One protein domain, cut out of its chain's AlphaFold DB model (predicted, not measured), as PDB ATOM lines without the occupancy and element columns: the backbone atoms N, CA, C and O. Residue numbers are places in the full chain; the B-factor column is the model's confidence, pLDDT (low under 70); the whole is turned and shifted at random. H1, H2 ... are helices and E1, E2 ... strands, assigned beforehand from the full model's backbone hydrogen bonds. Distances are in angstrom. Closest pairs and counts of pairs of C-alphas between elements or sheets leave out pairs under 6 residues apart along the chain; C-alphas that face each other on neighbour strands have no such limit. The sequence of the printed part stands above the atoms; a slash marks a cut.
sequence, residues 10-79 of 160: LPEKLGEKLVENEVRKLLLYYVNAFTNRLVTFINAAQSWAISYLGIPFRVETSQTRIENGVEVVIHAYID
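This is residues 10 to 79 of the 160 residues of an uncharacterized protein of Desulfurococcaceae archaeon (UniProt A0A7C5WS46). One long helix, H1, makes the long axis, and a hairpin of two strands, E1 and E2, folds back beside its residues 27 to 50; residues 10 to 23 stick out free. The 70 printed residues run H1, E1, E2, the strands antiparallel in one sheet, class mixed. The whole is extended, a rod of 64 by 17 by 7 A, with a radius of gyration of the C-alphas of 18.6 A.

Start in H1, residues 12 to 53, where every O i to N i+4 pair is within hydrogen-bond range. Its closest C-alphas to E1, residues 57 to 66, are Gln 46 and Phe 57, 6.2 A apart. To E2, residues 69 to 78, they are Val 31 and Gly 69, 6.1 A. Across the hairpin E1 and E2, at 164 degrees, find N 62 and O 73 at 2.9 A.

Find C-alpha 12 at (356.884, 326.558, 315.758); H1 runs 60.7 A from there. E1 spans 28.2 A; E2 spans 29.6 A, ending at C-alpha 78, (315.377, 361.892, 333.127).

The C-alphas farthest apart, Pro 11 and Gly 54, are 64.0 A apart. The printed part has no cut, and both links are tight. Look for pLDDT under 70 at residues 10 to 13.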
ATOM      1  N   LEU A  10     357.549 325.329 308.911       58.28
ATOM      2  CA  LEU A  10     356.949 326.401 309.699       58.28
ATOM      3  C   LEU A  10     357.617 326.389 311.075       58.28
ATOM      4  O   LEU A  10     357.320 325.495 311.864       58.28
ATOM      5  N   PRO A  11     358.528 327.335 311.384       64.94
ATOM      6  CA  PRO A  11     359.127 327.378 312.709       64.94
ATOM      7  C   PRO A  11     357.982 327.471 313.718       64.94
ATOM      8  O   PRO A  11     357.078 328.272 313.503       64.94
ATOM      9  N   GLU A  12     357.989 326.666 314.782       66.25
ATOM     10  CA  GLU A  12     356.884 326.558 315.758       66.25
ATOM     11  C   GLU A  12     356.349 327.938 316.201       66.25
ATOM     12  O   GLU A  12     355.143 328.164 316.287       66.25
ATOM     13  N   LYS A  13     357.249 328.924 316.303       69.94
ATOM     14  CA  LYS A  13     356.962 330.340 316.597       69.94
ATOM     15  C   LYS A  13     356.061 331.060 315.583       69.94
ATOM     16  O   LYS A  13     355.452 332.073 315.920       69.94
ATOM     17  N   LEU A  14     356.029 330.631 314.324       78.00
ATOM     18  CA  LEU A  14     355.143 331.164 313.285       78.00
ATOM     19  C   LEU A  14     353.736 330.587 313.434       78.00
ATOM     20  O   LEU A  14     352.775 331.337 313.295       78.00
ATOM     21  N   GLY A  15     353.631 329.295 313.765       79.19
ATOM     22  CA  GLY A  15     352.363 328.632 314.071       79.19
ATOM     23  C   GLY A  15     351.688 329.243 315.299       79.19
ATOM     24  O   GLY A  15     350.533 329.653 315.218       79.19
ATOM     25  N   GLU A  16     352.435 329.416 316.393       84.19
ATOM     26  CA  GLU A  16     351.946 330.058 317.623       84.19
ATOM     27  C   GLU A  16     351.433 331.483 317.374       84.19
ATOM     28  O   GLU A  16     350.318 331.821 317.767       84.19
ATOM     29  N   LYS A  17     352.189 332.304 316.632       86.00
ATOM     30  CA  LYS A  17     351.760 333.666 316.269       86.00
ATOM     31  C   LYS A  17     350.494 333.690 315.418       86.00
ATOM     32  O   LYS A  17     349.700 334.623 315.527       86.00
ATOM     33  N   LEU A  18     350.318 332.707 314.537       90.38
ATOM     34  CA  LEU A  18     349.137 332.606 313.680       90.38
ATOM     35  C   LEU A  18     347.904 332.245 314.516       90.38
ATOM     36  O   LEU A  18     346.859 332.878 314.362       90.38
ATOM     37  N   VAL A  19     348.063 331.313 315.459       90.94
ATOM     38  CA  VAL A  19     347.028 330.949 316.434       90.94
ATOM     39  C   VAL A  19     346.665 332.143 317.318       90.94
ATOM     40  O   VAL A  19     345.488 332.478 317.408       90.94
ATOM     41  N   GLU A  20     347.637 332.842 317.912       89.75
ATOM     42  CA  GLU A  20     347.377 334.032 318.738       89.75
ATOM     43  C   GLU A  20     346.628 335.125 317.966       89.75
ATOM     44  O   GLU A  20     345.709 335.759 318.493       89.75
ATOM     45  N   ASN A  21     346.993 335.340 316.699       89.75
ATOM     46  CA  ASN A  21     346.343 336.341 315.865       89.75
ATOM     47  C   ASN A  21     344.890 335.956 315.546       89.75
ATOM     48  O   ASN A  21     344.004 336.810 315.617       89.75
ATOM     49  N   GLU A  22     344.617 334.683 315.249       92.44
ATOM     50  CA  GLU A  22     343.242 334.222 315.040       92.44
ATOM     51  C   GLU A  22     342.412 334.236 316.322       92.44
ATOM     52  O   GLU A  22     341.268 334.689 316.299       92.44
ATOM     53  N   VAL A  23     342.994 333.864 317.465       91.12
ATOM     54  CA  VAL A  23     342.333 333.994 318.772       91.12
ATOM     55  C   VAL A  23     341.959 335.453 319.037       91.12
ATOM     56  O   VAL A  23     340.813 335.740 319.386       91.12
ATOM     57  N   ARG A  24     342.875 336.400 318.802       88.12
ATOM     58  CA  ARG A  24     342.603 337.833 318.985       88.12
ATOM     59  C   ARG A  24     341.491 338.331 318.057       88.12
ATOM     60  O   ARG A  24     340.625 339.084 318.504       88.12
ATOM     61  N   LYS A  25     341.477 337.916 316.786       89.50
ATOM     62  CA  LYS A  25     340.396 338.260 315.844       89.50
ATOM     63  C   LYS A  25     339.050 337.707 316.301       89.50
ATOM     64  O   LYS A  25     338.055 338.432 316.269       89.50
ATOM     65  N   LEU A  26     339.026 336.455 316.754       91.88
ATOM     66  CA  LEU A  26     337.818 335.795 317.237       91.88
ATOM     67  C   LEU A  26     337.262 336.504 318.483       91.88
ATOM     68  O   LEU A  26     336.069 336.794 318.551       91.88
ATOM     69  N   LEU A  27     338.131 336.851 319.438       89.19
ATOM     70  CA  LEU A  27     337.753 337.609 320.633       89.19
ATOM     71  C   LEU A  27     337.190 338.987 320.273       89.19
ATOM     72  O   LEU A  27     336.121 339.356 320.756       89.19
ATOM     73  N   LEU A  28     337.849 339.724 319.373       87.69
ATOM     74  CA  LEU A  28     337.348 341.014 318.890       87.69
ATOM     75  C   LEU A  28     335.975 340.887 318.223       87.69
ATOM     76  O   LEU A  28     335.110 341.738 318.436       87.69
ATOM     77  N   TYR A  29     335.759 339.834 317.436       90.81
ATOM     78  CA  TYR A  29     334.464 339.559 316.820       90.81
ATOM     79  C   TYR A  29     333.371 339.357 317.876       90.81
ATOM     80  O   TYR A  29     332.335 340.022 317.811       90.81
ATOM     81  N   TYR A  30     333.614 338.508 318.880       91.56
ATOM     82  CA  TYR A  30     332.646 338.265 319.952       91.56
ATOM     83  C   TYR A  30     332.356 339.515 320.780       91.56
ATOM     84  O   TYR A  30     331.189 339.804 321.048       91.56
ATOM     85  N   VAL A  31     333.390 340.280 321.141       89.25
ATOM     86  CA  VAL A  31     333.231 341.533 321.888       89.25
ATOM     87  C   VAL A  31     332.365 342.511 321.099       89.25
ATOM     88  O   VAL A  31     331.370 342.999 321.626       89.25
ATOM     89  N   ASN A  32     332.661 342.732 319.814       88.25
ATOM     90  CA  ASN A  32     331.863 343.632 318.978       88.25
ATOM     91  C   ASN A  32     330.413 343.142 318.816       88.25
ATOM     92  O   ASN A  32     329.480 343.943 318.891       88.25
ATOM     93  N   ALA A  33     330.205 341.836 318.616       90.94
ATOM     94  CA  ALA A  33     328.869 341.255 318.507       90.94
ATOM     95  C   ALA A  33     328.055 341.469 319.795       90.94
ATOM     96  O   ALA A  33     326.891 341.879 319.736       90.94
ATOM     97  N   PHE A  34     328.683 341.256 320.953       89.31
ATOM     98  CA  PHE A  34     328.075 341.495 322.254       89.31
ATOM     99  C   PHE A  34     327.737 342.978 322.462       89.31
ATOM    100  O   PHE A  34     326.593 343.301 322.785       89.31
ATOM    101  N   THR A  35     328.683 343.887 322.208       87.81
ATOM    102  CA  THR A  35     328.467 345.337 322.343       87.81
ATOM    103  C   THR A  35     327.326 345.825 321.456       87.81
ATOM    104  O   THR A  35     326.443 346.540 321.927       87.81
ATOM    105  N   ASN A  36     327.285 345.394 320.193       89.94
ATOM    106  CA  ASN A  36     326.208 345.754 319.269       89.94
ATOM    107  C   ASN A  36     324.844 345.285 319.784       89.94
ATOM    108  O   ASN A  36     323.845 346.010 319.704       89.94
ATOM    109  N   ARG A  37     324.793 344.073 320.349       93.38
ATOM    110  CA  ARG A  37     323.559 343.539 320.920       93.38
ATOM    111  C   ARG A  37     323.125 344.323 322.156       93.38
ATOM    112  O   ARG A  37     321.944 344.647 322.263       93.38
ATOM    113  N   LEU A  38     324.061 344.673 323.035       90.44
ATOM    114  CA  LEU A  38     323.808 345.482 324.226       90.44
ATOM    115  C   LEU A  38     323.238 346.863 323.860       90.44
ATOM    116  O   LEU A  38     322.190 347.246 324.373       90.44
ATOM    117  N   VAL A  39     323.862 347.566 322.910       89.12
ATOM    118  CA  VAL A  39     323.378 348.869 322.412       89.12
ATOM    119  C   VAL A  39     321.961 348.757 321.846       89.12
ATOM    120  O   VAL A  39     321.110 349.602 322.118       89.12
ATOM    121  N   THR A  40     321.670 347.678 321.115       92.50
ATOM    122  CA  THR A  40     320.319 347.425 320.593       92.50
ATOM    123  C   THR A  40     319.291 347.300 321.719       92.50
ATOM    124  O   THR A  40     318.211 347.884 321.629       92.50
ATOM    125  N   PHE A  41     319.617 346.572 322.791       93.00
ATOM    126  CA  PHE A  41     318.734 346.437 323.953       93.00
ATOM    127  C   PHE A  41     318.496 347.769 324.664       93.00
ATOM    128  O   PHE A  41     317.360 348.063 325.027       93.00
ATOM    129  N   ILE A  42     319.537 348.588 324.818       90.94
ATOM    130  CA  ILE A  42     319.431 349.914 325.439       90.94
ATOM    131  C   ILE A  42     318.488 350.814 324.628       90.94
ATOM    132  O   ILE A  42     317.556 351.394 325.184       90.94
ATOM    133  N   ASN A  43     318.667 350.868 323.306       89.88
ATOM    134  CA  ASN A  43     317.811 351.666 322.423       89.88
ATOM    135  C   ASN A  43     316.355 351.172 322.427       89.88
ATOM    136  O   ASN A  43     315.416 351.974 322.410       89.88
ATOM    137  N   ALA A  44     316.154 349.852 322.477       92.31
ATOM    138  CA  ALA A  44     314.825 349.261 322.595       92.31
ATOM    139  C   ALA A  44     314.162 349.627 323.932       92.31
ATOM    140  O   ALA A  44     312.991 349.999 323.946       92.31
ATOM    141  N   ALA A  45     314.910 349.594 325.039       90.06
ATOM    142  CA  ALA A  45     314.419 349.997 326.354       90.06
ATOM    143  C   ALA A  45     314.043 351.488 326.398       90.06
ATOM    144  O   ALA A  45     312.988 351.840 326.926       90.06
ATOM    145  N   GLN A  46     314.851 352.359 325.786       90.00
ATOM    146  CA  GLN A  46     314.546 353.788 325.675       90.00
ATOM    147  C   GLN A  46     313.270 354.032 324.855       90.00
ATOM    148  O   GLN A  46     312.400 354.802 325.264       90.00
ATOM    149  N   SER A  47     313.125 353.332 323.726       91.19
ATOM    150  CA  SER A  47     311.930 353.417 322.876       91.19
ATOM    151  C   SER A  47     310.681 352.913 323.603       91.19
ATOM    152  O   SER A  47     309.632 353.556 323.556       91.19
ATOM    153  N   TRP A  48     310.802 351.796 324.327       93.56
ATOM    154  CA  TRP A  48     309.737 351.268 325.173       93.56
ATOM    155  C   TRP A  48     309.305 352.296 326.224       93.56
ATOM    156  O   TRP A  48     308.114 352.589 326.314       93.56
ATOM    157  N   ALA A  49     310.249 352.908 326.944       85.31
ATOM    158  CA  ALA A  49     309.944 353.902 327.972       85.31
ATOM    159  C   ALA A  49     309.196 355.120 327.404       85.31
ATOM    160  O   ALA A  49     308.209 355.563 327.988       85.31
ATOM    161  N   ILE A  50     309.589 355.607 326.223       88.25
ATOM    162  CA  ILE A  50     308.872 356.694 325.542       88.25
ATOM    163  C   ILE A  50     307.457 356.251 325.157       88.25
ATOM    164  O   ILE A  50     306.498 356.962 325.433       88.25
ATOM    165  N   SER A  51     307.313 355.078 324.538       88.88
ATOM    166  CA  SER A  51     306.017 354.611 324.030       88.88
ATOM    167  C   SER A  51     305.016 354.251 325.131       88.88
ATOM    168  O   SER A  51     303.825 354.509 324.979       88.88
ATOM    169  N   TYR A  52     305.491 353.658 326.227       89.19
ATOM    170  CA  TYR A  52     304.643 353.087 327.268       89.19
ATOM    171  C   TYR A  52     304.472 354.027 328.461       89.19
ATOM    172  O   TYR A  52     303.376 354.143 328.999       89.19
ATOM    173  N   LEU A  53     305.545 354.713 328.869       83.44
ATOM    174  CA  LEU A  53     305.511 355.643 330.001       83.44
ATOM    175  C   LEU A  53     305.305 357.094 329.554       83.44
ATOM    176  O   LEU A  53     304.986 357.938 330.385       83.44
ATOM    177  N   GLY A  54     305.513 357.412 328.271       84.19
ATOM    178  CA  GLY A  54     305.491 358.795 327.784       84.19
ATOM    179  C   GLY A  54     306.692 359.624 328.249       84.19
ATOM    180  O   GLY A  54     306.685 360.845 328.096       84.19
ATOM    181  N   ILE A  55     307.716 358.989 328.833       82.56
ATOM    182  CA  ILE A  55     308.861 359.670 329.447       82.56
ATOM    183  C   ILE A  55     310.114 359.417 328.602       82.56
ATOM    184  O   ILE A  55     310.571 358.274 328.510       82.56
ATOM    185  N   PRO A  56     310.714 360.463 328.006       84.50
ATOM    186  CA  PRO A  56     311.998 360.336 327.338       84.50
ATOM    187  C   PRO A  56     313.127 360.257 328.368       84.50
ATOM    188  O   PRO A  56     313.423 361.219 329.076       84.50
ATOM    189  N   PHE A  57     313.779 359.097 328.426       88.00
ATOM    190  CA  PHE A  57     315.041 358.933 329.140       88.00
ATOM    191  C   PHE A  57     316.195 359.365 328.248       88.00
ATOM    192  O   PHE A  57     316.225 359.039 327.057       88.00
ATOM    193  N   ARG A  58     317.169 360.056 328.834       88.06
ATOM    194  CA  ARG A  58     318.465 360.294 328.213       88.06
ATOM    195  C   ARG A  58     319.413 359.196 328.663       88.06
ATOM    196  O   ARG A  58     319.540 358.934 329.858       88.06
ATOM    197  N   VAL A  59     320.040 358.543 327.692       90.50
ATOM    198  CA  VAL A  59     320.999 357.474 327.942       90.50
ATOM    199  C   VAL A  59     322.342 357.877 327.362       90.50
ATOM    200  O   VAL A  59     322.452 358.182 326.177       90.50
ATOM    201  N   GLU A  60     323.362 357.878 328.206       89.75
ATOM    202  CA  GLU A  60     324.748 358.084 327.817       89.75
ATOM    203  C   GLU A  60     325.485 356.764 327.971       89.75
ATOM    204  O   GLU A  60     325.386 356.095 328.999       89.75
ATOM    205  N   THR A  61     326.186 356.360 326.917       88.00
ATOM    206  CA  THR A  61     326.955 355.118 326.898       88.00
ATOM    207  C   THR A  61     328.407 355.460 326.631       88.00
ATOM    208  O   THR A  61     328.721 356.037 325.589       88.00
ATOM    209  N   SER A  62     329.293 355.089 327.549       89.44
ATOM    210  CA  SER A  62     330.733 355.102 327.312       89.44
ATOM    211  C   SER A  62     331.230 353.670 327.163       89.44
ATOM    212  O   SER A  62     330.734 352.744 327.807       89.44
ATOM    213  N   GLN A  63     332.170 353.478 326.242       88.00
ATOM    214  CA  GLN A  63     332.746 352.173 325.951       88.00
ATOM    215  C   GLN A  63     334.260 352.278 326.042       88.00
ATOM    216  O   GLN A  63     334.877 353.042 325.298       88.00
ATOM    217  N   THR A  64     334.848 351.475 326.916       89.75
ATOM    218  CA  THR A  64     336.295 351.378 327.075       89.75
ATOM    219  C   THR A  64     336.727 349.981 326.663       89.75
ATOM    220  O   THR A  64     336.244 348.980 327.192       89.75
ATOM    221  N   ARG A  65     337.629 349.892 325.681       84.06
ATOM    222  CA  ARG A  65     338.227 348.609 325.299       84.06
ATOM    223  C   ARG A  65     339.306 348.234 326.306       84.06
ATOM    224  O   ARG A  65     340.207 349.026 326.566       84.06
ATOM    225  N   ILE A  66     339.217 347.014 326.812       87.81
ATOM    226  CA  ILE A  66     340.236 346.369 327.643       87.81
ATOM    227  C   ILE A  66     340.822 345.186 326.868       87.81
ATOM    228  O   ILE A  66     340.251 344.753 325.869       87.81
ATOM    229  N   GLU A  67     341.974 344.676 327.303       78.00
ATOM    230  CA  GLU A  67     342.820 343.761 326.518       78.00
ATOM    231  C   GLU A  67     342.063 342.569 325.901       78.00
ATOM    232  O   GLU A  67     342.291 342.240 324.740       78.00
ATOM    233  N   ASN A  68     341.093 342.001 326.627       76.75
ATOM    234  CA  ASN A  68     340.253 340.888 326.167       76.75
ATOM    235  C   ASN A  68     338.745 341.158 326.318       76.75
ATOM    236  O   ASN A  68     337.958 340.229 326.501       76.75
ATOM    237  N   GLY A  69     338.316 342.421 326.291       79.69
ATOM    238  CA  GLY A  69     336.917 342.736 326.567       79.69
ATOM    239  C   GLY A  69     336.517 344.181 326.321       79.69
ATOM    240  O   GLY A  69     337.249 344.987 325.745       79.69
ATOM    241  N   VAL A  70     335.317 344.503 326.787       85.06
ATOM    242  CA  VAL A  70     334.745 345.843 326.725       85.06
ATOM    243  C   VAL A  70     334.088 346.159 328.057       85.06
ATOM    244  O   VAL A  70     333.285 345.381 328.569       85.06
ATOM    245  N   GLU A  71     334.439 347.303 328.618       87.50
ATOM    246  CA  GLU A  71     333.696 347.912 329.706       87.50
ATOM    247  C   GLU A  71     332.681 348.873 329.093       87.50
ATOM    248  O   GLU A  71     333.031 349.714 328.262       87.50
ATOM    249  N   VAL A  72     331.414 348.722 329.473       87.88
ATOM    250  CA  VAL A  72     330.336 349.601 329.023       87.88
ATOM    251  C   VAL A  72     329.698 350.231 330.247       87.88
ATOM    252  O   VAL A  72     329.094 349.529 331.057       87.88
ATOM    253  N   VAL A  73     329.811 351.551 330.368       90.56
ATOM    254  CA  VAL A  73     329.149 352.315 331.426       90.56
ATOM    255  C   VAL A  73     327.933 353.001 330.829       90.56
ATOM    256  O   VAL A  73     328.017 353.656 329.788       90.56
ATOM    257  N   ILE A  74     326.789 352.820 331.483       90.44
ATOM    258  CA  ILE A  74     325.501 353.339 331.032       90.44
ATOM    259  C   ILE A  74     324.971 354.276 332.111       90.44
ATOM    260  O   ILE A  74     324.703 353.848 333.234       90.44
ATOM    261  N   HIS A  75     324.771 355.538 331.754       90.94
ATOM    262  CA  HIS A  75     324.060 356.501 332.583       90.94
ATOM    263  C   HIS A  75     322.686 356.744 331.976       90.94
ATOM    264  O   HIS A  75     322.579 357.227 330.853       90.94
ATOM    265  N   ALA A  76     321.635 356.406 332.717       89.94
ATOM    266  CA  ALA A  76     320.260 356.682 332.332       89.94
ATOM    267  C   ALA A  76     319.659 357.678 333.319       89.94
ATOM    268  O   ALA A  76     319.657 357.441 334.528       89.94
ATOM    269  N   TYR A  77     319.154 358.793 332.808       91.25
ATOM    270  CA  TYR A  77     318.547 359.828 333.631       91.25
ATOM    271  C   TYR A  77     317.400 360.514 332.889       91.25
ATOM    272  O   TYR A  77     317.306 360.484 331.661       91.25
ATOM    273  N   ILE A  78     316.488 361.101 333.657       87.94
ATOM    274  CA  ILE A  78     315.377 361.892 333.127       87.94
ATOM    275  C   ILE A  78     315.842 363.341 333.084       87.94
ATOM    276  O   ILE A  78     316.418 363.834 334.056       87.94
ATOM    277  N   ASP A  79     315.600 364.014 331.964       87.12
ATOM    278  CA  ASP A  79     315.968 365.418 331.823       87.12
ATOM    279  C   ASP A  79     315.238 366.270 332.883       87.12
ATOM    280  O   ASP A  79     314.022 366.103 333.066       87.12
TER     281      ASP A  79